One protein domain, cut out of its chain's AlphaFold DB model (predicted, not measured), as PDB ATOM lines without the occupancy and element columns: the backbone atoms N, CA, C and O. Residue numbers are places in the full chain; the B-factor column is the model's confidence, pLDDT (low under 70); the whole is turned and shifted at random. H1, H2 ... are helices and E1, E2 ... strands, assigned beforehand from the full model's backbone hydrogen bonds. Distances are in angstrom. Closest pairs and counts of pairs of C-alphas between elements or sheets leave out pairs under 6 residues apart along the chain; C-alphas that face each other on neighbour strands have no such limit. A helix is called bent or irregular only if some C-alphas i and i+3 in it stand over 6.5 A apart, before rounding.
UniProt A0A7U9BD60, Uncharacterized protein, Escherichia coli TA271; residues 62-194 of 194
ATOM      1  N   ALA A  62     134.115 101.659 148.101       82.69
ATOM      2  CA  ALA A  62     135.225 100.751 147.828       82.69
ATOM      3  C   ALA A  62     135.445  99.725 148.951       82.69
ATOM      4  O   ALA A  62     135.932  98.635 148.683       82.69
ATOM      5  N   SER A  63     135.049 100.057 150.184       85.06
ATOM      6  CA  SER A  63     135.205  99.195 151.360       85.06
ATOM      7  C   SER A  63     133.999  98.283 151.607       85.06
ATOM      8  O   SER A  63     134.024  97.484 152.537       85.06
ATOM      9  N   ILE A  64     132.929  98.390 150.805       87.19
ATOM     10  CA  ILE A  64     131.741  97.531 150.943       87.19
ATOM     11  C   ILE A  64     132.079  96.039 150.792       87.19
ATOM     12  O   ILE A  64     131.567  95.266 151.601       87.19
ATOM     13  N   PRO A  65     132.903  95.595 149.819       89.69
ATOM     14  CA  PRO A  65     133.259  94.183 149.694       89.69
ATOM     15  C   PRO A  65     133.963  93.634 150.937       89.69
ATOM     16  O   PRO A  65     133.571  92.577 151.423       89.69
ATOM     17  N   ASP A  66     134.929  94.379 151.482       89.88
ATOM     18  CA  ASP A  66     135.669  93.979 152.684       89.88
ATOM     19  C   ASP A  66     134.732  93.920 153.896       89.88
ATOM     20  O   ASP A  66     134.641  92.900 154.567       89.88
ATOM     21  N   ARG A  67     133.905  94.955 154.094       90.12
ATOM     22  CA  ARG A  67     132.893  94.999 155.165       90.12
ATOM     23  C   ARG A  67     131.858  93.877 155.060       90.12
ATOM     24  O   ARG A  67     131.364  93.401 156.077       90.12
ATOM     25  N   LEU A  68     131.485  93.487 153.840       93.12
ATOM     26  CA  LEU A  68     130.593  92.352 153.607       93.12
ATOM     27  C   LEU A  68     131.283  91.038 153.974       93.12
ATOM     28  O   LEU A  68     130.619  90.139 154.485       93.12
ATOM     29  N   GLN A  69     132.577  90.913 153.680       94.19
ATOM     30  CA  GLN A  69     133.349  89.737 154.054       94.19
ATOM     31  C   GLN A  69     133.477  89.636 155.576       94.19
ATOM     32  O   GLN A  69     133.124  88.594 156.114       94.19
ATOM     33  N   ASP A  70     133.822  90.728 156.260       93.12
ATOM     34  CA  ASP A  70     133.883  90.784 157.727       93.12
ATOM     35  C   ASP A  70     132.547  90.359 158.361       93.12
ATOM     36  O   ASP A  70     132.504  89.494 159.234       93.12
ATOM     37  N   ALA A  71     131.431  90.909 157.864       94.00
ATOM     38  CA  ALA A  71     130.096  90.558 158.345       94.00
ATOM     39  C   ALA A  71     129.756  89.077 158.103       94.00
ATOM     40  O   ALA A  71     129.094  88.449 158.924       94.00
ATOM     41  N   LYS A  72     130.186  88.501 156.974       95.44
ATOM     42  CA  LYS A  72     129.998  87.070 156.702       95.44
ATOM     43  C   LYS A  72     130.826  86.214 157.644       95.44
ATOM     44  O   LYS A  72     130.292  85.239 158.156       95.44
ATOM     45  N   ASP A  73     132.087  86.567 157.859       95.00
ATOM     46  CA  ASP A  73     132.993  85.818 158.726       95.00
ATOM     47  C   ASP A  73     132.450  85.785 160.163       95.00
ATOM     48  O   ASP A  73     132.325  84.709 160.746       95.00
ATOM     49  N   GLU A  74     131.975  86.922 160.677       94.12
ATOM     50  CA  GLU A  74     131.324  87.023 161.992       94.12
ATOM     51  C   GLU A  74     130.042  86.167 162.086       94.12
ATOM     52  O   GLU A  74     129.815  85.456 163.070       94.12
ATOM     53  N   LEU A  75     129.212  86.156 161.035       93.31
ATOM     54  CA  LEU A  75     128.018  85.302 160.975       93.31
ATOM     55  C   LEU A  75     128.362  83.806 160.876       93.31
ATOM     56  O   LEU A  75     127.660  82.985 161.470       93.31
ATOM     57  N   PHE A  76     129.429  83.436 160.165       93.81
ATOM     58  CA  PHE A  76     129.902  82.050 160.089       93.81
ATOM     59  C   PHE A  76     130.456  81.565 161.430       93.81
ATOM     60  O   PHE A  76     130.216  80.421 161.821       93.81
ATOM     61  N   GLU A  77     131.170  82.416 162.167       90.88
ATOM     62  CA  GLU A  77     131.610  82.106 163.529       90.88
ATOM     63  C   GLU A  77     130.415  81.823 164.446       90.88
ATOM     64  O   GLU A  77     130.404  80.816 165.160       90.88
ATOM     65  N   LEU A  78     129.366  82.646 164.364       89.88
ATOM     66  CA  LEU A  78     128.117  82.420 165.090       89.88
ATOM     67  C   LEU A  78     127.419  81.120 164.693       89.88
ATOM     68  O   LEU A  78     126.989  80.368 165.568       89.88
ATOM     69  N   GLU A  79     127.311  80.833 163.395       89.56
ATOM     70  CA  GLU A  79     126.711  79.591 162.903       89.56
ATOM     71  C   GLU A  79     127.443  78.367 163.465       89.56
ATOM     72  O   GLU A  79     126.806  77.444 163.978       89.56
ATOM     73  N   ASN A  80     128.778  78.386 163.460       88.69
ATOM     74  CA  ASN A  80     129.601  77.312 164.015       88.69
ATOM     75  C   ASN A  80     129.373  77.116 165.524       88.69
ATOM     76  O   ASN A  80     129.307  75.979 165.993       88.69
ATOM     77  N   LEU A  81     129.199  78.198 166.290       85.94
ATOM     78  CA  LEU A  81     128.871  78.120 167.720       85.94
ATOM     79  C   LEU A  81     127.484  77.506 167.968       85.94
ATOM     80  O   LEU A  81     127.286  76.794 168.957       85.94
ATOM     81  N   MET A  82     126.535  77.749 167.065       86.88
ATOM     82  CA  MET A  82     125.154  77.266 167.156       86.88
ATOM     83  C   MET A  82     124.971  75.798 166.735       86.88
ATOM     84  O   MET A  82     123.900  75.238 166.955       86.88
ATOM     85  N   GLN A  83     125.999  75.138 166.183       86.62
ATOM     86  CA  GLN A  83     125.951  73.701 165.851       86.62
ATOM     87  C   GLN A  83     125.867  72.791 167.088       86.62
ATOM     88  O   GLN A  83     125.516  71.614 166.983       86.62
ATOM     89  N   PHE A  84     126.191  73.321 168.268       85.69
ATOM     90  CA  PHE A  84     126.117  72.609 169.541       85.69
ATOM     91  C   PHE A  84     124.815  72.937 170.277       85.69
ATOM     92  O   PHE A  84     124.191  73.964 170.035       85.69
ATOM     93  N   ASN A  85     124.409  72.082 171.219       83.94
ATOM     94  CA  ASN A  85     123.224  72.345 172.033       83.94
ATOM     95  C   ASN A  85     123.484  73.539 172.966       83.94
ATOM     96  O   ASN A  85     124.145  73.392 173.999       83.94
ATOM     97  N   GLN A  86     122.992  74.715 172.583       84.69
ATOM     98  CA  GLN A  86     123.182  75.950 173.328       84.69
ATOM     99  C   GLN A  86     122.035  76.179 174.322       84.69
ATOM    100  O   GLN A  86     120.883  75.833 174.060       84.69
ATOM    101  N   PRO A  87     122.299  76.796 175.484       90.44
ATOM    102  CA  PRO A  87     121.230  77.289 176.341       90.44
ATOM    103  C   PRO A  87     120.393  78.336 175.596       90.44
ATOM    104  O   PRO A  87     120.951  79.217 174.947       90.44
ATOM    105  N   GLY A  88     119.071  78.350 175.781       87.19
ATOM    106  CA  GLY A  88     118.189  79.287 175.061       87.19
ATOM    107  C   GLY A  88     118.487  80.786 175.266       87.19
ATOM    108  O   GLY A  88     118.003  81.624 174.510       87.19
ATOM    109  N   ILE A  89     119.281  81.168 176.277       88.81
ATOM    110  CA  ILE A  89     119.797  82.542 176.398       88.81
ATOM    111  C   ILE A  89     120.873  82.850 175.350       88.81
ATOM    112  O   ILE A  89     120.851  83.933 174.775       88.81
ATOM    113  N   VAL A  90     121.758  81.892 175.066       87.94
ATOM    114  CA  VAL A  90     122.816  82.011 174.058       87.94
ATOM    115  C   VAL A  90     122.195  82.086 172.668       87.94
ATOM    116  O   VAL A  90     122.580  82.947 171.890       87.94
ATOM    117  N   GLU A  91     121.159  81.291 172.388       87.38
ATOM    118  CA  GLU A  91     120.438  81.350 171.107       87.38
ATOM    119  C   GLU A  91     119.795  82.727 170.869       87.38
ATOM    120  O   GLU A  91     119.899  83.301 169.783       87.38
ATOM    121  N   ARG A  92     119.170  83.310 171.904       90.56
ATOM    122  CA  ARG A  92     118.612  84.670 171.827       90.56
ATOM    123  C   ARG A  92     119.695  85.722 171.613       90.56
ATOM    124  O   ARG A  92     119.481  86.649 170.836       90.56
ATOM    125  N   MET A  93     120.839  85.589 172.284       90.19
ATOM    126  CA  MET A  93     121.976  86.490 172.090       90.19
ATOM    127  C   MET A  93     122.563  86.369 170.683       90.19
ATOM    128  O   MET A  93     122.826  87.397 170.066       90.19
ATOM    129  N   ALA A  94     122.700  85.151 170.155       89.50
ATOM    130  CA  ALA A  94     123.157  84.908 168.792       89.50
ATOM    131  C   ALA A  94     122.223  85.578 167.778       89.50
ATOM    132  O   ALA A  94     122.690  86.301 166.906       89.50
ATOM    133  N   TYR A  95     120.902  85.446 167.947       89.69
ATOM    134  CA  TYR A  95     119.937  86.128 167.083       89.69
ATOM    135  C   TYR A  95     120.071  87.657 167.132       89.69
ATOM    136  O   TYR A  95     120.121  88.306 166.088       89.69
ATOM    137  N   VAL A  96     120.158  88.241 168.335       91.31
ATOM    138  CA  VAL A  96     120.365  89.689 168.500       91.31
ATOM    139  C   VAL A  96     121.665  90.126 167.828       91.31
ATOM    140  O   VAL A  96     121.684  91.149 167.150       91.31
ATOM    141  N   HIS A  97     122.733  89.344 167.972       92.69
ATOM    142  CA  HIS A  97     124.013  89.653 167.358       92.69
ATOM    143  C   HIS A  97     123.948  89.591 165.828       92.69
ATOM    144  O   HIS A  97     124.356  90.556 165.190       92.69
ATOM    145  N   CYS A  98     123.327  88.561 165.240       92.00
ATOM    146  CA  CYS A  98     123.105  88.484 163.792       92.00
ATOM    147  C   CYS A  98     122.369  89.721 163.258       92.00
ATOM    148  O   CYS A  98     122.764  90.295 162.244       92.00
ATOM    149  N   VAL A  99     121.312  90.157 163.953       91.62
ATOM    150  CA  VAL A  99     120.573  91.373 163.584       91.62
ATOM    151  C   VAL A  99     121.477  92.605 163.663       91.62
ATOM    152  O   VAL A  99     121.459  93.414 162.740       91.62
ATOM    153  N   SER A 100     122.295  92.738 164.708       92.06
ATOM    154  CA  SER A 100     123.235  93.856 164.865       92.06
ATOM    155  C   SER A 100     124.326  93.890 163.789       92.06
ATOM    156  O   SER A 100     124.645  94.973 163.298       92.06
ATOM    157  N   VAL A 101     124.876  92.736 163.396       92.75
ATOM    158  CA  VAL A 101     125.880  92.631 162.319       92.75
ATOM    159  C   VAL A 101     125.279  93.096 160.992       92.75
ATOM    160  O   VAL A 101     125.839  93.963 160.316       92.75
ATOM    161  N   LEU A 102     124.088  92.593 160.650       92.31
ATOM    162  CA  LEU A 102     123.380  92.984 159.428       92.31
ATOM    163  C   LEU A 102     122.991  94.469 159.436       92.31
ATOM    164  O   LEU A 102     123.203  95.163 158.441       92.31
ATOM    165  N   ASP A 103     122.458  94.967 160.552       91.88
ATOM    166  CA  ASP A 103     122.083  96.373 160.722       91.88
ATOM    167  C   ASP A 103     123.292  97.296 160.536       91.88
ATOM    168  O   ASP A 103     123.221  98.267 159.783       91.88
ATOM    169  N   SER A 104     124.431  96.939 161.138       90.81
ATOM    170  CA  SER A 104     125.679  97.703 161.043       90.81
ATOM    171  C   SER A 104     126.224  97.735 159.614       90.81
ATOM    172  O   SER A 104     126.597  98.800 159.116       90.81
ATOM    173  N   PHE A 105     126.221  96.592 158.918       92.50
ATOM    174  CA  PHE A 105     126.644  96.508 157.518       92.50
ATOM    175  C   PHE A 105     125.750  97.347 156.591       92.50
ATOM    176  O   PHE A 105     126.242  98.116 155.755       92.50
ATOM    177  N   LEU A 106     124.429  97.235 156.744       93.44
ATOM    178  CA  LEU A 106     123.468  97.982 155.931       93.44
ATOM    179  C   LEU A 106     123.531  99.482 156.229       93.44
ATOM    180  O   LEU A 106     123.501 100.289 155.301       93.44
ATOM    181  N   MET A 107     123.700  99.860 157.496       91.69
ATOM    182  CA  MET A 107     123.909 101.242 157.918       91.69
ATOM    183  C   MET A 107     125.162 101.847 157.281       91.69
ATOM    184  O   MET A 107     125.105 102.936 156.702       91.69
ATOM    185  N   TYR A 108     126.286 101.129 157.345       91.06
ATOM    186  CA  TYR A 108     127.529 101.546 156.702       91.06
ATOM    187  C   TYR A 108     127.326 101.738 155.197       91.06
ATOM    188  O   TYR A 108     127.646 102.796 154.657       91.06
ATOM    189  N   SER A 109     126.718 100.754 154.532       91.69
ATOM    190  CA  SER A 109     126.446 100.789 153.091       91.69
ATOM    191  C   SER A 109     125.550 101.971 152.705       91.69
ATOM    192  O   SER A 109     125.816 102.674 151.729       91.69
ATOM    193  N   ALA A 110     124.514 102.243 153.499       92.62
ATOM    194  CA  ALA A 110     123.607 103.364 153.296       92.62
ATOM    195  C   ALA A 110     124.317 104.723 153.418       92.62
ATOM    196  O   ALA A 110     124.042 105.617 152.616       92.62
ATOM    197  N   ARG A 111     125.243 104.873 154.375       90.44
ATOM    198  CA  ARG A 111     126.080 106.077 154.526       90.44
ATOM    199  C   ARG A 111     127.112 106.206 153.407       90.44
ATOM    200  O   ARG A 111     127.298 107.307 152.893       90.44
ATOM    201  N   ALA A 112     127.727 105.096 152.998       89.75
ATOM    202  CA  ALA A 112     128.705 105.060 151.915       89.75
ATOM    203  C   ALA A 112     128.099 105.497 150.576       89.75
ATOM    204  O   ALA A 112     128.728 106.239 149.822       89.75
ATOM    205  N   LEU A 113     126.844 105.118 150.303       90.62
ATOM    206  CA  LEU A 113     126.107 105.611 149.136       90.62
ATOM    207  C   LEU A 113     126.031 107.138 149.119       90.62
ATOM    208  O   LEU A 113     126.223 107.729 148.065       90.62
ATOM    209  N   LEU A 114     125.815 107.791 150.261       90.56
ATOM    210  CA  LEU A 114     125.682 109.249 150.324       90.56
ATOM    211  C   LEU A 114     126.985 110.004 150.030       90.56
ATOM    212  O   LEU A 114     126.918 111.166 149.644       90.56
ATOM    213  N   ASN A 115     128.146 109.353 150.144       87.12
ATOM    214  CA  ASN A 115     129.422 109.934 149.712       87.12
ATOM    215  C   ASN A 115     129.574 109.966 148.181       87.12
ATOM    216  O   ASN A 115     130.450 110.650 147.659       87.12
ATOM    217  N   HIS A 116     128.712 109.262 147.440       86.81
ATOM    218  CA  HIS A 116     128.670 109.320 145.984       86.81
ATOM    219  C   HIS A 116     127.670 110.399 145.516       86.81
ATOM    220  O   HIS A 116     126.464 110.238 145.743       86.81
ATOM    221  N   PRO A 117     128.107 111.467 144.814       87.19
ATOM    222  CA  PRO A 117     127.251 112.625 144.525       87.19
ATOM    223  C   PRO A 117     125.918 112.298 143.820       87.19
ATOM    224  O   PRO A 117     124.883 112.820 144.242       87.19
ATOM    225  N   PRO A 118     125.860 111.383 142.826       88.44
ATOM    226  CA  PRO A 118     124.586 110.959 142.235       88.44
ATOM    227  C   PRO A 118     123.584 110.361 143.235       88.44
ATOM    228  O   PRO A 118     122.381 110.603 143.133       88.44
ATOM    229  N   HIS A 119     124.058 109.591 144.217       90.62
ATOM    230  CA  HIS A 119     123.189 108.995 145.235       90.62
ATOM    231  C   HIS A 119     122.742 110.038 146.259       90.62
ATOM    232  O   HIS A 119     121.584 110.009 146.671       90.62
ATOM    233  N   LEU A 120     123.603 110.995 146.622       90.75
ATOM    234  CA  LEU A 120     123.209 112.131 147.456       90.75
ATOM    235  C   LEU A 120     122.105 112.958 146.789       90.75
ATOM    236  O   LEU A 120     121.079 113.236 147.407       90.75
ATOM    237  N   GLN A 121     122.268 113.305 145.509       90.94
ATOM    238  CA  GLN A 121     121.242 114.032 144.758       90.94
ATOM    239  C   GLN A 121     119.919 113.264 144.725       90.94
ATOM    240  O   GLN A 121     118.858 113.841 144.977       90.94
ATOM    241  N   ARG A 122     119.975 111.949 144.486       91.75
ATOM    242  CA  ARG A 122     118.793 111.089 144.537       91.75
ATOM    243  C   ARG A 122     118.147 111.086 145.920       91.75
ATOM    244  O   ARG A 122     116.932 111.244 146.005       91.75
ATOM    245  N   PHE A 123     118.934 110.984 146.992       93.00
ATOM    246  CA  PHE A 123     118.445 111.061 148.369       93.00
ATOM    247  C   PHE A 123     117.707 112.376 148.638       93.00
ATOM    248  O   PHE A 123     116.609 112.362 149.187       93.00
ATOM    249  N   LEU A 124     118.256 113.512 148.196       91.81
ATOM    250  CA  LEU A 124     117.620 114.825 148.345       91.81
ATOM    251  C   LEU A 124     116.281 114.915 147.590       91.81
ATOM    252  O   LEU A 124     115.316 115.486 148.114       91.81
ATOM    253  N   GLN A 125     116.196 114.324 146.393       91.81
ATOM    254  CA  GLN A 125     114.970 114.271 145.584       91.81
ATOM    255  C   GLN A 125     113.888 113.403 146.240       91.81
ATOM    256  O   GLN A 125     112.733 113.815 146.331       91.81
ATOM    257  N   VAL A 126     114.265 112.232 146.755       91.88
ATOM    258  CA  VAL A 126     113.338 111.251 147.352       91.88
ATOM    259  C   VAL A 126     113.193 111.389 148.873       91.88
ATOM    260  O   VAL A 126     112.510 110.587 149.502       91.88
ATOM    261  N   ALA A 127     113.783 112.416 149.488       89.44
ATOM    262  CA  ALA A 127     113.758 112.639 150.937       89.44
ATOM    263  C   ALA A 127     112.337 112.628 151.532       89.44
ATOM    264  O   ALA A 127     112.139 112.154 152.648       89.44
ATOM    265  N   ASP A 128     111.336 113.085 150.774       88.00
ATOM    266  CA  ASP A 128     109.926 113.065 151.181       88.00
ATOM    267  C   ASP A 128     109.367 111.650 151.384       88.00
ATOM    268  O   ASP A 128     108.475 111.454 152.209       88.00
ATOM    269  N   SER A 129     109.907 110.656 150.674       87.75
ATOM    270  CA  SER A 129     109.533 109.252 150.835       87.75
ATOM    271  C   SER A 129     110.390 108.527 151.873       87.75
ATOM    272  O   SER A 129     109.975 107.472 152.341       87.75
ATOM    273  N   LEU A 130     111.554 109.045 152.270       87.19
ATOM    274  CA  LEU A 130     112.462 108.361 153.204       87.19
ATOM    275  C   LEU A 130     112.457 108.951 154.619       87.19
ATOM    276  O   LEU A 130     112.803 108.252 155.579       87.19
ATOM    277  N   ILE A 131     112.064 110.215 154.772       86.06
ATOM    278  CA  ILE A 131     112.111 110.954 156.035       86.06
ATOM    279  C   ILE A 131     110.697 111.407 156.399       86.06
ATOM    280  O   ILE A 131     110.097 112.249 155.735       86.06
ATOM    281  N   ALA A 132     110.159 110.853 157.487       83.44
ATOM    282  CA  ALA A 132     108.819 111.197 157.956       83.44
ATOM    283  C   ALA A 132     108.756 112.638 158.498       83.44
ATOM    284  O   ALA A 132     107.860 113.412 158.144       83.44
ATOM    285  N   ASN A 133     109.737 113.016 159.323       82.25
ATOM    286  CA  ASN A 133     109.772 114.314 159.981       82.25
ATOM    287  C   ASN A 133     109.929 115.454 158.958       82.25
ATOM    288  O   ASN A 133     110.817 115.455 158.105       82.25
ATOM    289  N   LYS A 134     109.025 116.433 159.022       84.94
ATOM    290  CA  LYS A 134     109.030 117.600 158.135       84.94
ATOM    291  C   LYS A 134     110.193 118.546 158.441       84.94
ATOM    292  O   LYS A 134     110.730 119.157 157.521       84.94
ATOM    293  N   GLU A 135     110.584 118.660 159.707       79.19
ATOM    294  CA  GLU A 135     111.680 119.533 160.122       79.19
ATOM    295  C   GLU A 135     113.028 119.013 159.624       79.19
ATOM    296  O   GLU A 135     113.797 119.779 159.046       79.19
ATOM    297  N   ASP A 136     113.265 117.706 159.742       80.62
ATOM    298  CA  ASP A 136     114.478 117.057 159.236       80.62
ATOM    299  C   ASP A 136     114.626 117.240 157.719       80.62
ATOM    300  O   ASP A 136     115.708 117.550 157.228       80.62
ATOM    301  N   ARG A 137     113.522 117.141 156.964       86.81
ATOM    302  CA  ARG A 137     113.512 117.420 155.517       86.81
ATOM    303  C   ARG A 137     113.823 118.877 155.194       86.81
ATOM    304  O   ARG A 137     114.511 119.151 154.212       86.81
ATOM    305  N   ARG A 138     113.313 119.807 156.008       84.12
ATOM    306  CA  ARG A 138     113.591 121.240 155.861       84.12
ATOM    307  C   ARG A 138     115.070 121.529 156.107       84.12
ATOM    308  O   ARG A 138     115.671 122.205 155.283       84.12
ATOM    309  N   LYS A 139     115.646 120.991 157.190       81.50
ATOM    310  CA  LYS A 139     117.077 121.130 157.516       81.50
ATOM    311  C   LYS A 139     117.948 120.517 156.422       81.50
ATOM    312  O   LYS A 139     118.833 121.182 155.904       81.50
ATOM    313  N   LEU A 140     117.618 119.306 155.969       85.19
ATOM    314  CA  LEU A 140     118.333 118.620 154.889       85.19
ATOM    315  C   LEU A 140     118.449 119.472 153.613       85.19
ATOM    316  O   LEU A 140     119.513 119.506 153.002       85.19
ATOM    317  N   ARG A 141     117.372 120.161 153.220       87.44
ATOM    318  CA  ARG A 141     117.302 120.974 151.992       87.44
ATOM    319  C   ARG A 141     117.595 122.461 152.219       87.44
ATOM    320  O   ARG A 141     117.378 123.257 151.307       87.44
ATOM    321  N   ALA A 142     118.037 122.855 153.412       85.19
ATOM    322  CA  ALA A 142     118.294 124.257 153.704       85.19
ATOM    323  C   ALA A 142     119.452 124.764 152.834       85.19
ATOM    324  O   ALA A 142     120.576 124.265 152.929       85.19
ATOM    325  N   SER A 143     119.151 125.749 151.983       84.50
ATOM    326  CA  SER A 143     120.113 126.414 151.094       84.50
ATOM    327  C   SER A 143     121.102 127.295 151.847       84.50
ATOM    328  O   SER A 143     122.179 127.595 151.332       84.50
ATOM    329  N   LYS A 144     120.715 127.695 153.057       82.25
ATOM    330  CA  LYS A 144     121.532 128.412 154.018       82.25
ATOM    331  C   LYS A 144     122.057 127.466 155.082       82.25
ATOM    332  O   LYS A 144     121.381 126.491 155.441       82.25
ATOM    333  N   TRP A 145     123.237 127.770 155.597       74.94
ATOM    334  CA  TRP A 145     123.849 126.983 156.652       74.94
ATOM    335  C   TRP A 145     123.276 127.365 158.019       74.94
ATOM    336  O   TRP A 145     123.950 127.919 158.871       74.94
ATOM    337  N   VAL A 146     121.991 127.063 158.219       67.06
ATOM    338  CA  VAL A 146     121.215 127.489 159.398       67.06
ATOM    339  C   VAL A 146     121.826 127.014 160.723       67.06
ATOM    340  O   VAL A 146     121.547 127.601 161.757       67.06
ATOM    341  N   GLU A 147     122.623 125.946 160.713       64.69
ATOM    342  CA  GLU A 147     123.296 125.413 161.898       64.69
ATOM    343  C   GLU A 147     124.544 126.198 162.323       64.69
ATOM    344  O   GLU A 147     124.980 125.998 163.448       64.69
ATOM    345  N   GLN A 148     125.140 127.019 161.448       56.84
ATOM    346  CA  GLN A 148     126.386 127.741 161.752       56.84
ATOM    347  C   GLN A 148     126.362 129.175 161.238       56.84
ATOM    348  O   GLN A 148     126.358 130.096 162.037       56.84
ATOM    349  N   GLU A 149     126.297 129.357 159.919       65.69
ATOM    350  CA  GLU A 149     126.281 130.667 159.264       65.69
ATOM    351  C   GLU A 149     124.961 130.829 158.487       65.69
ATOM    352  O   GLU A 149     124.871 130.460 157.303       65.69
ATOM    353  N   PRO A 150     123.898 131.364 159.116       66.19
ATOM    354  CA  PRO A 150     122.569 131.468 158.507       66.19
ATOM    355  C   PRO A 150     122.548 132.290 157.214       66.19
ATOM    356  O   PRO A 150     121.659 132.113 156.376       66.19
ATOM    357  N   ASP A 151     123.541 133.157 157.026       70.56
ATOM    358  CA  ASP A 151     123.672 134.012 155.853       70.56
ATOM    359  C   ASP A 151     124.562 133.423 154.753       70.56
ATOM    360  O   ASP A 151     124.471 133.850 153.593       70.56
ATOM    361  N   THR A 152     125.297 132.349 155.037       71.06
ATOM    362  CA  THR A 152     126.175 131.680 154.074       71.06
ATOM    363  C   THR A 152     125.450 130.549 153.351       71.06
ATOM    364  O   THR A 152     124.525 129.909 153.858       71.06
ATOM    365  N   ALA A 153     125.819 130.329 152.089       78.00
ATOM    366  CA  ALA A 153     125.295 129.209 151.319       78.00
ATOM    367  C   ALA A 153     125.826 127.886 151.886       78.00
ATOM    368  O   ALA A 153     127.022 127.752 152.124       78.00
ATOM    369  N   THR A 154     124.949 126.896 152.045       77.75
ATOM    370  CA  THR A 154     125.320 125.570 152.552       77.75
ATOM    371  C   THR A 154     126.410 124.935 151.676       77.75
ATOM    372  O   THR A 154     126.151 124.684 150.491       77.75
ATOM    373  N   PRO A 155     127.594 124.611 152.229       77.38
ATOM    374  CA  PRO A 155     128.630 123.881 151.505       77.38
ATOM    375  C   PRO A 155     128.158 122.484 151.076       77.38
ATOM    376  O   PRO A 155     127.378 121.838 151.775       77.38
ATOM    377  N   GLU A 156     128.676 121.959 149.962       74.94
ATOM    378  CA  GLU A 156     128.263 120.645 149.433       74.94
ATOM    379  C   GLU A 156     128.419 119.515 150.468       74.94
ATOM    380  O   GLU A 156     127.507 118.710 150.667       74.94
ATOM    381  N   LYS A 157     129.532 119.522 151.215       75.88
ATOM    382  CA  LYS A 157     129.805 118.548 152.282       75.88
ATOM    383  C   LYS A 157     128.756 118.556 153.397       75.88
ATOM    384  O   LYS A 157     128.497 117.510 153.988       75.88
ATOM    385  N   VAL A 158     128.124 119.699 153.668       78.12
ATOM    386  CA  VAL A 158     127.091 119.811 154.708       78.12
ATOM    387  C   VAL A 158     125.825 119.062 154.292       78.12
ATOM    388  O   VAL A 158     125.191 118.431 155.135       78.12
ATOM    389  N   TYR A 159     125.480 119.020 152.999       83.44
ATOM    390  CA  TYR A 159     124.370 118.184 152.524       83.44
ATOM    391  C   TYR A 159     124.653 116.693 152.720       83.44
ATOM    392  O   TYR A 159     123.775 115.966 153.191       83.44
ATOM    393  N   THR A 160     125.873 116.246 152.403       84.06
ATOM    394  CA  THR A 160     126.317 114.867 152.652       84.06
ATOM    395  C   THR A 160     126.208 114.527 154.129       84.06
ATOM    396  O   THR A 160     125.608 113.516 154.493       84.06
ATOM    397  N   TRP A 161     126.729 115.407 154.982       81.19
ATOM    398  CA  TRP A 161     126.698 115.240 156.425       81.19
ATOM    399  C   TRP A 161     125.261 115.160 156.961       81.19
ATOM    400  O   TRP A 161     124.903 114.161 157.584       81.19
ATOM    401  N   ARG A 162     124.388 116.129 156.637       82.31
ATOM    402  CA  ARG A 162     122.973 116.120 157.055       82.31
ATOM    403  C   ARG A 162     122.276 114.826 156.633       82.31
ATOM    404  O   ARG A 162     121.534 114.232 157.415       82.31
ATOM    405  N   ALA A 163     122.517 114.368 155.403       88.69
ATOM    406  CA  ALA A 163     121.957 113.117 154.906       88.69
ATOM    407  C   ALA A 163     122.465 111.907 155.708       88.69
ATOM    408  O   ALA A 163     121.666 111.067 156.127       88.69
ATOM    409  N   GLN A 164     123.771 111.837 155.980       84.88
ATOM    410  CA  GLN A 164     124.371 110.750 156.755       84.88
ATOM    411  C   GLN A 164     123.885 110.727 158.200       84.88
ATOM    412  O   GLN A 164     123.572 109.650 158.700       84.88
ATOM    413  N   SER A 165     123.743 111.882 158.851       81.75
ATOM    414  CA  SER A 165     123.187 111.972 160.204       81.75
ATOM    415  C   SER A 165     121.740 111.486 160.265       81.75
ATOM    416  O   SER A 165     121.334 110.863 161.245       81.75
ATOM    417  N   LEU A 166     120.942 111.730 159.221       84.81
ATOM    418  CA  LEU A 166     119.574 111.210 159.142       84.81
ATOM    419  C   LEU A 166     119.534 109.701 158.898       84.81
ATOM    420  O   LEU A 166     118.645 109.028 159.417       84.81
ATOM    421  N   VAL A 167     120.481 109.166 158.127       87.31
ATOM    422  CA  VAL A 167     120.616 107.720 157.918       87.31
ATOM    423  C   VAL A 167     121.109 107.026 159.186       87.31
ATOM    424  O   VAL A 167     120.518 106.021 159.559       87.31
ATOM    425  N   ALA A 168     122.075 107.601 159.907       81.69
ATOM    426  CA  ALA A 168     122.600 107.078 161.174       81.69
ATOM    427  C   ALA A 168     121.534 106.921 162.274       81.69
ATOM    428  O   ALA A 168     121.684 106.090 163.162       81.69
ATOM    429  N   LYS A 169     120.434 107.681 162.203       80.19
ATOM    430  CA  LYS A 169     119.285 107.563 163.120       80.19
ATOM    431  C   LYS A 169     118.306 106.440 162.746       80.19
ATOM    432  O   LYS A 169     117.333 106.220 163.466       80.19
ATOM    433  N   LYS A 170     118.478 105.786 161.592       83.69
ATOM    434  CA  LYS A 170     117.611 104.686 161.142       83.69
ATOM    435  C   LYS A 170     118.103 103.355 161.701       83.69
ATOM    436  O   LYS A 170     119.240 103.232 162.116       83.69
ATOM    437  N   THR A 171     117.242 102.349 161.652       86.56
ATOM    438  CA  THR A 171     117.651 100.952 161.796       86.56
ATOM    439  C   THR A 171     117.149 100.177 160.583       86.56
ATOM    440  O   THR A 171     116.031 100.372 160.101       86.56
ATOM    441  N   PHE A 172     117.996  99.307 160.065       89.62
ATOM    442  CA  PHE A 172     117.780  98.389 158.956       89.62
ATOM    443  C   PHE A 172     117.434  96.980 159.461       89.62
ATOM    444  O   PHE A 172     117.819  95.980 158.873       89.62
ATOM    445  N   GLN A 173     116.655  96.893 160.539       87.38
ATOM    446  CA  GLN A 173     116.256  95.618 161.152       87.38
ATOM    447  C   GLN A 173     114.986  95.014 160.530       87.38
ATOM    448  O   GLN A 173     114.668  93.848 160.744       87.38
ATOM    449  N   SER A 174     114.219  95.807 159.776       87.94
ATOM    450  CA  SER A 174     112.986  95.360 159.127       87.94
ATOM    451  C   SER A 174     113.169  95.282 157.621       87.94
ATOM    452  O   SER A 174     113.541  96.278 157.000       87.94
ATOM    453  N   HIS A 175     112.767  94.157 157.023       87.19
ATOM    454  CA  HIS A 175     112.735  93.978 155.569       87.19
ATOM    455  C   HIS A 175     112.054  95.150 154.843       87.19
ATOM    456  O   HIS A 175     112.568  95.650 153.851       87.19
ATOM    457  N   LYS A 176     110.950  95.682 155.391       88.69
ATOM    458  CA  LYS A 176     110.238  96.831 154.803       88.69
ATOM    459  C   LYS A 176     111.087  98.104 154.752       88.69
ATOM    460  O   LYS A 176     110.905  98.916 153.852       88.69
ATOM    461  N   VAL A 177     111.955  98.318 155.742       89.25
ATOM    462  CA  VAL A 177     112.840  99.492 155.795       89.25
ATOM    463  C   VAL A 177     114.007  99.311 154.832       89.25
ATOM    464  O   VAL A 177     114.317 100.250 154.101       89.25
ATOM    465  N   ILE A 178     114.597  98.112 154.805       90.88
ATOM    466  CA  ILE A 178     115.675  97.739 153.880       90.88
ATOM    467  C   ILE A 178     115.202  97.921 152.437       90.88
ATOM    468  O   ILE A 178     115.773  98.736 151.715       90.88
ATOM    469  N   ASP A 179     114.118  97.244 152.052       89.69
ATOM    470  CA  ASP A 179     113.553  97.309 150.705       89.69
ATOM    471  C   ASP A 179     113.213  98.753 150.324       89.69
ATOM    472  O   ASP A 179     113.744  99.287 149.352       89.69
ATOM    473  N   ARG A 180     112.434  99.462 151.153       90.50
ATOM    474  CA  ARG A 180     112.073 100.859 150.871       90.50
ATOM    475  C   ARG A 180     113.298 101.743 150.657       90.50
ATOM    476  O   ARG A 180     113.285 102.561 149.742       90.50
ATOM    477  N   TYR A 181     114.325 101.636 151.498       92.44
ATOM    478  CA  TYR A 181     115.506 102.489 151.387       92.44
ATOM    479  C   TYR A 181     116.344 102.128 150.159       92.44
ATOM    480  O   TYR A 181     116.561 102.979 149.296       92.44
ATOM    481  N   PHE A 182     116.791 100.876 150.049       91.38
ATOM    482  CA  PHE A 182     117.726 100.468 149.004       91.38
ATOM    483  C   PHE A 182     117.074 100.420 147.620       91.38
ATOM    484  O   PHE A 182     117.692 100.889 146.669       91.38
ATOM    485  N   SER A 183     115.811 100.002 147.493       89.56
ATOM    486  CA  SER A 183     115.077 100.065 146.217       89.56
ATOM    487  C   SER A 183     114.848 101.515 145.761       89.56
ATOM    488  O   SER A 183     114.823 101.806 144.565       89.56
ATOM    489  N   THR A 184     114.753 102.462 146.703       90.62
ATOM    490  CA  THR A 184     114.666 103.894 146.378       90.62
ATOM    491  C   THR A 184     116.024 104.492 146.023       90.62
ATOM    492  O   THR A 184     116.068 105.403 145.200       90.62
ATOM    493  N   MET A 185     117.116 104.016 146.623       91.00
ATOM    494  CA  MET A 185     118.453 104.602 146.485       91.00
ATOM    495  C   MET A 185     119.267 104.023 145.326       91.00
ATOM    496  O   MET A 185     119.971 104.769 144.649       91.00
ATOM    497  N   LEU A 186     119.167 102.720 145.062       87.00
ATOM    498  CA  LEU A 186     119.966 102.042 144.042       87.00
ATOM    499  C   LEU A 186     119.440 102.334 142.629       87.00
ATOM    500  O   LEU A 186     118.235 102.387 142.375       87.00
ATOM    501  N   ALA A 187     120.356 102.582 141.688       74.06
ATOM    502  CA  ALA A 187     120.036 102.818 140.272       74.06
ATOM    503  C   ALA A 187     119.432 101.581 139.600       74.06
ATOM    504  O   ALA A 187     118.490 101.702 138.819       74.06
ATOM    505  N   THR A 188     119.942 100.406 139.957       74.06
ATOM    506  CA  THR A 188     119.442  99.119 139.483       74.06
ATOM    507  C   THR A 188     118.485  98.547 140.527       74.06
ATOM    508  O   THR A 188     118.914  98.343 141.667       74.06
ATOM    509  N   PRO A 189     117.213  98.288 140.179       64.25
ATOM    510  CA  PRO A 189     116.289  97.592 141.068       64.25
ATOM    511  C   PRO A 189     116.848  96.212 141.428       64.25
ATOM    512  O   PRO A 189     117.342  95.502 140.552       64.25
ATOM    513  N   HIS A 190     116.771  95.836 142.703       68.56
ATOM    514  CA  HIS A 190     117.116  94.495 143.168       68.56
ATOM    515  C   HIS A 190     115.847  93.800 143.658       68.56
ATOM    516  O   HIS A 190     115.070  94.394 144.404       68.56
ATOM    517  N   GLU A 191     115.625  92.561 143.223       72.31
ATOM    518  CA  GLU A 191     114.539  91.734 143.745       72.31
ATOM    519  C   GLU A 191     114.978  91.129 145.076       72.31
ATOM    520  O   GLU A 191     115.852  90.263 145.123       72.31
ATOM    521  N   TRP A 192     114.385  91.612 146.167       71.62
ATOM    522  CA  TRP A 192     114.641  91.072 147.494       71.62
ATOM    523  C   TRP A 192     113.964  89.702 147.648       71.62
ATOM    524  O   TRP A 192     112.788  89.571 147.293       71.62
ATOM    525  N   PRO A 193     114.669  88.677 148.163       71.56
ATOM    526  CA  PRO A 193     114.057  87.382 148.435       71.56
ATOM    527  C   PRO A 193     112.957  87.527 149.499       71.56
ATOM    528  O   PRO A 193     113.150  88.217 150.501       71.56
ATOM    529  N   LEU A 194     111.806  86.893 149.241       55.94
ATOM    530  CA  LEU A 194     110.632  86.862 150.125       55.94
ATOM    531  C   LEU A 194     110.834  85.956 151.343       55.94
ATOM    532  O   LEU A 194     111.404  84.854 151.165       55.94
TER     533      LEU A 194
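AT A GLANCE: This is residues 62 to 194 of the 194 residues of an uncharacterized protein of Escherichia coli TA271 (UniProt A0A7U9BD60). The model is a long helical hairpin, H1 and H2, with a head of shorter helices, H3, H4 and H5, at the end of H2 away from the hairpin's turn. H6 runs near H2 and packs on H3, while E1 lies beyond the head, at the end of the rod opposite the turn, and residues 83 to 89 of the turn stick out. The printed part has 133 residues with six named helices and one named strand, in the order H1, H2, H3, H4, E1, H5, H6; the class is mostly helix. It is loose, with a radius of gyration of the C-alphas of 18.2 A, and spans 63 by 30 by 26 A.

HOW THE PARTS SIT: Start at H2, residues 88 to 114, the longest helix. H1, residues 62 to 82, touches it at a shallow tilt of 5 degrees, opposite ways, and the two form a helical hairpin; look for their closest C-alphas at Ala 71 and Val 101, 6.2 A apart. Next come to H3, residues 117 to 130, which touches H2 only at the corner, at a steep tilt of 60 degrees; the closest C-alphas are those of Leu 114 and Leu 120, 4.8 A apart. With its residues 107 to 114 alone, H2 also touches H5, residues 156 to 168, at a shallow tilt of 16 degrees, opposite ways; their closest C-alphas, of Arg 111 and Gln 164, are 5.5 A apart. H3 touches H5 at a steep tilt of 48 degrees, with residues 120 to 123 of H3 and 159 to 163 of H5 alone, closest at the C-alphas of Leu 120 and Thr 160, 6.6 A apart. H4, residues 134 to 140, touches H5, closest at the C-alphas of Leu 140 and Arg 162, 5.7 A apart. H3 and H4 form a helical hairpin but only just touch, with 3 pairs of C-alphas within 8 A, the closest being Ala 127 and Arg 137 at 6.6 A. H6, residues 175 to 185, touches H3 at a steep tilt of 47 degrees, closest at the C-alphas of His 119 and Met 185, 6.6 A apart. H6 and H2 are close but not clearly touching, with the C-alphas of Ala 110 and Phe 182 7.8 A apart. H1 and H6 are apart. E1, residues 149 to 153, pairs with no named strand and is apart from H5. In H4, H5 and H6 each O i to N i+4 pair is within hydrogen-bond range, against 16 of 17 in H1, 22 of 23 in H2 and 8 of 10 in H3.

IN THESE COORDINATES: Find C-alpha 88 at (118.189, 79.287, 175.061); from there H2 runs 39.6 A to C-alpha 114 at (125.682, 109.249, 150.324). H1 begins at C-alpha 62, at (135.225, 100.751, 147.828), and measures 32.0 A. H1 and H3 are irregular: C-alphas 62 and 65 are 7.1 A apart, and C-alphas 125 and 128 are 7.6 A apart. H3 measures 17.7 A and H5 18.8 A, while H4, E1 and H6 are shorter. H6 ends at C-alpha 185, at (118.453, 104.602, 146.485).

THE WHOLE: Look to Asn 85 and Asp 151 for the two C-alphas farthest apart, 63.8 A. The printed part has no cut and ends at residue 194, the chain's last residue. No link is long; those from H4 to E1 and from H5 to H6 are short, the others tight. The mean pLDDT of the printed part is 85.6, and residues 146 to 150, 189 to 190 and 194 are under 70.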